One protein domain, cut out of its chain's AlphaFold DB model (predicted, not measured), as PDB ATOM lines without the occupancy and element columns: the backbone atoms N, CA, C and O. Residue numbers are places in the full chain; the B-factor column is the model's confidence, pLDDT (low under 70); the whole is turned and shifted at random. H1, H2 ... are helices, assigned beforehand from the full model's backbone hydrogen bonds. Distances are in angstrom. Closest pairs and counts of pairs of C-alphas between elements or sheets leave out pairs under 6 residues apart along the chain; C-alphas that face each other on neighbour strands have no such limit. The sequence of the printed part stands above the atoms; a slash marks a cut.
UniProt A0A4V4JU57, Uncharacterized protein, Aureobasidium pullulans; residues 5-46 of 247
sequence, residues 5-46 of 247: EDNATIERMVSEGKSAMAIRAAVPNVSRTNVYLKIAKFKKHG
ATOM      1  N   GLU A   5      25.080  -7.661 -43.291       92.31
ATOM      2  CA  GLU A   5      24.044  -8.552 -43.814       92.31
ATOM      3  C   GLU A   5      22.914  -8.782 -42.798       92.31
ATOM      4  O   GLU A   5      21.729  -8.724 -43.154       92.31
ATOM      5  N   ASP A   6      23.247  -8.973 -41.514       93.00
ATOM      6  CA  ASP A   6      22.252  -9.049 -40.436       93.00
ATOM      7  C   ASP A   6      21.459  -7.736 -40.343       93.00
ATOM      8  O   ASP A   6      20.239  -7.749 -40.175       93.00
ATOM      9  N   ASN A   7      22.133  -6.587 -40.474       92.38
ATOM     10  CA  ASN A   7      21.482  -5.276 -40.435       92.38
ATOM     11  C   ASN A   7      20.513  -5.095 -41.603       92.38
ATOM     12  O   ASN A   7      19.376  -4.690 -41.367       92.38
ATOM     13  N   ALA A   8      20.930  -5.441 -42.821       93.44
ATOM     14  CA  ALA A   8      20.086  -5.383 -44.009       93.44
ATOM     15  C   ALA A   8      18.866  -6.311 -43.885       93.44
ATOM     16  O   ALA A   8      17.742  -5.926 -44.211       93.44
ATOM     17  N   THR A   9      19.063  -7.516 -43.340       94.81
ATOM     18  CA  THR A   9      17.977  -8.475 -43.098       94.81
ATOM     19  C   THR A   9      16.967  -7.929 -42.087       94.81
ATOM     20  O   THR A   9      15.759  -7.992 -42.325       94.81
ATOM     21  N   ILE A  10      17.446  -7.340 -40.986       94.38
ATOM     22  CA  ILE A  10      16.594  -6.695 -39.980       94.38
ATOM     23  C   ILE A  10      15.848  -5.502 -40.592       94.38
ATOM     24  O   ILE A  10      14.639  -5.411 -40.414       94.38
ATOM     25  N   GLU A  11      16.515  -4.608 -41.327       94.94
ATOM     26  CA  GLU A  11      15.871  -3.451 -41.975       94.94
ATOM     27  C   GLU A  11      14.752  -3.876 -42.928       94.94
ATOM     28  O   GLU A  11      13.636  -3.352 -42.843       94.94
ATOM     29  N   ARG A  12      15.018  -4.872 -43.779       95.94
ATOM     30  CA  ARG A  12      14.027  -5.412 -44.715       95.94
ATOM     31  C   ARG A  12      12.817  -5.974 -43.973       95.94
ATOM     32  O   ARG A  12      11.690  -5.572 -44.235       95.94
ATOM     33  N   MET A  13      13.040  -6.861 -43.004       96.56
ATOM     34  CA  MET A  13      11.946  -7.514 -42.278       96.56
ATOM     35  C   MET A  13      11.146  -6.544 -41.399       96.56
ATOM     36  O   MET A  13       9.941  -6.725 -41.232       96.56
ATOM     37  N   VAL A  14      11.780  -5.503 -40.849       96.00
ATOM     38  CA  VAL A  14      11.065  -4.443 -40.124       96.00
ATOM     39  C   VAL A  14      10.210  -3.609 -41.074       96.00
ATOM     40  O   VAL A  14       9.068  -3.306 -40.731       96.00
ATOM     41  N   SER A  15      10.717  -3.290 -42.267       93.50
ATOM     42  CA  SER A  15       9.960  -2.583 -43.313       93.50
ATOM     43  C   SER A  15       8.755  -3.392 -43.801       93.50
ATOM     44  O   SER A  15       7.687  -2.837 -44.028       93.50
ATOM     45  N   GLU A  16       8.895  -4.716 -43.884       95.44
ATOM     46  CA  GLU A  16       7.806  -5.654 -44.197       95.44
ATOM     47  C   GLU A  16       6.803  -5.848 -43.038       95.44
ATOM     48  O   GLU A  16       5.857  -6.626 -43.160       95.44
ATOM     49  N   GLY A  17       7.014  -5.203 -41.884       93.00
ATOM     50  CA  GLY A  17       6.128  -5.309 -40.722       93.00
ATOM     51  C   GLY A  17       6.216  -6.645 -39.976       93.00
ATOM     52  O   GLY A  17       5.288  -7.011 -39.251       93.00
ATOM     53  N   LYS A  18       7.313  -7.401 -40.129       96.19
ATOM     54  CA  LYS A  18       7.499  -8.681 -39.427       96.19
ATOM     55  C   LYS A  18       7.657  -8.469 -37.918       96.19
ATOM     56  O   LYS A  18       8.192  -7.465 -37.445       96.19
ATOM     57  N   SER A  19       7.223  -9.460 -37.141       95.25
ATOM     58  CA  SER A  19       7.348  -9.425 -35.682       95.25
ATOM     59  C   SER A  19       8.811  -9.525 -35.233       95.25
ATOM     60  O   SER A  19       9.646 -10.145 -35.894       95.25
ATOM     61  N   ALA A  20       9.121  -8.983 -34.051       93.81
ATOM     62  CA  ALA A  20      10.462  -9.074 -33.465       93.81
ATOM     63  C   ALA A  20      10.944 -10.529 -33.293       93.81
ATOM     64  O   ALA A  20      12.141 -10.798 -33.372       93.81
ATOM     65  N   MET A  21      10.019 -11.473 -33.079       94.75
ATOM     66  CA  MET A  21      10.334 -12.902 -32.978       94.75
ATOM     67  C   MET A  21      10.691 -13.513 -34.332       94.75
ATOM     68  O   MET A  21      11.663 -14.259 -34.408       94.75
ATOM     69  N   ALA A  22       9.972 -13.148 -35.397       94.81
ATOM     70  CA  ALA A  22      10.306 -13.575 -36.754       94.81
ATOM     71  C   ALA A  22      11.677 -13.032 -37.186       94.81
ATOM     72  O   ALA A  22      12.492 -13.770 -37.732       94.81
ATOM     73  N   ILE A  23      11.968 -11.769 -36.865       95.31
ATOM     74  CA  ILE A  23      13.275 -11.156 -37.129       95.31
ATOM     75  C   ILE A  23      14.378 -11.898 -36.363       95.31
ATOM     76  O   ILE A  23      15.374 -12.291 -36.956       95.31
ATOM     77  N   ARG A  24      14.184 -12.168 -35.066       95.50
ATOM     78  CA  ARG A  24      15.148 -12.929 -34.250       95.50
ATOM     79  C   ARG A  24      15.411 -14.334 -34.796       95.50
ATOM     80  O   ARG A  24      16.523 -14.828 -34.660       95.50
ATOM     81  N   ALA A  25      14.403 -14.986 -35.372       94.81
ATOM     82  CA  ALA A  25      14.579 -16.292 -35.999       94.81
ATOM     83  C   ALA A  25      15.431 -16.212 -37.279       94.81
ATOM     84  O   ALA A  25      16.223 -17.112 -37.529       94.81
ATOM     85  N   ALA A  26      15.305 -15.130 -38.053       93.62
ATOM     86  CA  ALA A  26      16.078 -14.912 -39.277       93.62
ATOM     87  C   ALA A  26      17.532 -14.476 -39.022       93.62
ATOM     88  O   ALA A  26      18.402 -14.759 -39.839       93.62
ATOM     89  N   VAL A  27      17.804 -13.815 -37.892       94.25
ATOM     90  CA  VAL A  27      19.155 -13.400 -37.473       94.25
ATOM     91  C   VAL A  27      19.534 -14.014 -36.114       94.25
ATOM     92  O   VAL A  27      19.611 -13.305 -35.106       94.25
ATOM     93  N   PRO A  28      19.790 -15.338 -36.042       91.62
ATOM     94  CA  PRO A  28      20.006 -16.045 -34.773       91.62
ATOM     95  C   PRO A  28      21.269 -15.590 -34.027       91.62
ATOM     96  O   PRO A  28      21.344 -15.708 -32.804       91.62
ATOM     97  N   ASN A  29      22.233 -15.014 -34.750       91.75
ATOM     98  CA  ASN A  29      23.488 -14.494 -34.203       91.75
ATOM     99  C   ASN A  29      23.330 -13.130 -33.504       91.75
ATOM    100  O   ASN A  29      24.270 -12.635 -32.875       91.75
ATOM    101  N   VAL A  30      22.152 -12.505 -33.600       92.12
ATOM    102  CA  VAL A  30      21.840 -11.218 -32.975       92.12
ATOM    103  C   VAL A  30      20.985 -11.460 -31.735       92.12
ATOM    104  O   VAL A  30      19.923 -12.077 -31.787       92.12
ATOM    105  N   SER A  31      21.431 -10.945 -30.586       93.38
ATOM    106  CA  SER A  31      20.683 -11.109 -29.339       93.38
ATOM    107  C   SER A  31      19.293 -10.472 -29.426       93.38
ATOM    108  O   SER A  31      19.097  -9.440 -30.071       93.38
ATOM    109  N   ARG A  32      18.328 -11.055 -28.704       93.94
ATOM    110  CA  ARG A  32      16.947 -10.555 -28.632       93.94
ATOM    111  C   ARG A  32      16.906  -9.059 -28.305       93.94
ATOM    112  O   ARG A  32      16.245  -8.301 -29.005       93.94
ATOM    113  N   THR A  33      17.654  -8.625 -27.292       95.00
ATOM    114  CA  THR A  33      17.755  -7.212 -26.893       95.00
ATOM    115  C   THR A  33      18.245  -6.327 -28.035       95.00
ATOM    116  O   THR A  33      17.684  -5.261 -28.277       95.00
ATOM    117  N   ASN A  34      19.257  -6.775 -28.781       94.56
ATOM    118  CA  ASN A  34      19.799  -6.019 -29.900       94.56
ATOM    119  C   ASN A  34      18.784  -5.913 -31.054       94.56
ATOM    120  O   ASN A  34      18.630  -4.838 -31.622       94.56
ATOM    121  N   VAL A  35      17.998  -6.962 -31.327       95.38
ATOM    122  CA  VAL A  35      16.876  -6.890 -32.284       95.38
ATOM    123  C   VAL A  35      15.870  -5.807 -31.881       95.38
ATOM    124  O   VAL A  35      15.545  -4.953 -32.703       95.38
ATOM    125  N   TYR A  36      15.429  -5.759 -30.618       95.94
ATOM    126  CA  TYR A  36      14.515  -4.701 -30.157       95.94
ATOM    127  C   TYR A  36      15.116  -3.298 -30.293       95.94
ATOM    128  O   TYR A  36      14.434  -2.391 -30.772       95.94
ATOM    129  N   LEU A  37      16.389  -3.120 -29.928       94.62
ATOM    130  CA  LEU A  37      17.087  -1.839 -30.087       94.62
ATOM    131  C   LEU A  37      17.143  -1.410 -31.555       94.62
ATOM    132  O   LEU A  37      16.901  -0.246 -31.866       94.62
ATOM    133  N   LYS A  38      17.422  -2.345 -32.465       94.38
ATOM    134  CA  LYS A  38      17.478  -2.089 -33.907       94.38
ATOM    135  C   LYS A  38      16.106  -1.756 -34.488       94.38
ATOM    136  O   LYS A  38      16.012  -0.802 -35.250       94.38
ATOM    137  N   ILE A  39      15.043  -2.444 -34.069       95.38
ATOM    138  CA  ILE A  39      13.658  -2.108 -34.446       95.38
ATOM    139  C   ILE A  39      13.298  -0.697 -33.969       95.38
ATOM    140  O   ILE A  39      12.796   0.108 -34.747       95.38
ATOM    141  N   ALA A  40      13.565  -0.376 -32.700       94.25
ATOM    142  CA  ALA A  40      13.291   0.951 -32.147       94.25
ATOM    143  C   ALA A  40      14.079   2.044 -32.886       94.25
ATOM    144  O   ALA A  40      13.541   3.103 -33.207       94.25
ATOM    145  N   LYS A  41      15.341   1.763 -33.215       93.56
ATOM    146  CA  LYS A  41      16.202   2.655 -33.989       93.56
ATOM    147  C   LYS A  41      15.686   2.864 -35.414       93.56
ATOM    148  O   LYS A  41      15.618   4.009 -35.846       93.56
ATOM    149  N   PHE A  42      15.252   1.800 -36.090       94.00
ATOM    150  CA  PHE A  42      14.628   1.881 -37.410       94.00
ATOM    151  C   PHE A  42      13.349   2.718 -37.375       94.00
ATOM    152  O   PHE A  42      13.184   3.618 -38.185       94.00
ATOM    153  N   LYS A  43      12.483   2.515 -36.376       92.38
ATOM    154  CA  LYS A  43      11.270   3.330 -36.202       92.38
ATOM    155  C   LYS A  43      11.572   4.814 -35.975       92.38
ATOM    156  O   LYS A  43      10.810   5.662 -36.416       92.38
ATOM    157  N   LYS A  44      12.671   5.130 -35.282       93.25
ATOM    158  CA  LYS A  44      13.063   6.512 -34.967       93.25
ATOM    159  C   LYS A  44      13.796   7.215 -36.115       93.25
ATOM    160  O   LYS A  44      13.651   8.422 -36.273       93.25
ATOM    161  N   HIS A  45      14.632   6.491 -36.855       90.38
ATOM    162  CA  HIS A  45      15.594   7.075 -37.795       90.38
ATOM    163  C   HIS A  45      15.467   6.554 -39.233       90.38
ATOM    164  O   HIS A  45      16.218   6.999 -40.092       90.38
ATOM    165  N   GLY A  46      14.581   5.591 -39.498       90.31
ATOM    166  CA  GLY A  46      14.439   4.923 -40.797       90.31
ATOM    167  C   GLY A  46      15.577   3.955 -41.143       90.31
ATOM    168  O   GLY A  46      15.594   3.403 -42.234       90.31
TER     169      GLY A  46
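This is residues 5 to 46 of the 247 residues of an uncharacterized protein of Aureobasidium pullulans (UniProt A0A4V4JU57). The longest helix, H3, packs crosswise over one side of a short helical hairpin made by H1 and H2, and the three helix centres make a triangle. It is a small, tightly linked cluster in which each helix touches the other two at a steep tilt. The printed part has 42 residues with three named helices, in the order H1, H2, H3, and no named strand; its class is all helix. It is compact, with a radius of gyration of the C-alphas of 8.8 A, and rounded, with spans of 23 by 18 by 18 A.

H3 takes residues 32 to 45 and measures 19.9 A from C-alpha 32 at (16.947, -10.555, -28.632) to C-alpha 45 at (15.594, 7.075, -37.795). H1 takes residues 5 to 15, 15.3 A long, and begins with C-alpha 5 at (24.044, -8.552, -43.814). H2 takes residues 20 to 26 and is 10.0 A long.

H3 touches H1, with the C-alphas of Ile 39 and Val 14 closest at 6.7 A. Their lines stand at a steep tilt of 61 degrees, and they run the same way. H3 also touches H2, closest at the C-alphas of Arg 32 and Arg 24, 6.4 A apart. These two run opposite ways at a steep tilt of 68 degrees, only just short of about perpendicular. The helix packing is mostly crossed, with the lines of touching helices at steep tilts. H1 and H2 form a hairpin: they touch, with the C-alphas of Ile 10 and Ile 23 closest at 6.2 A, and run opposite ways at a steep tilt of 39 degrees. In H1, H2 and H3 every O i to N i+4 pair is within hydrogen-bond range.

The two C-alphas farthest apart, those of Pro 28 and His 45, are 23.7 A apart. The printed part has no cut. The links from H1 to H2, 4 residues, and from H2 to H3, 5 residues, are tight. The mean pLDDT of the printed part is 94.1, and no printed residue is under 70.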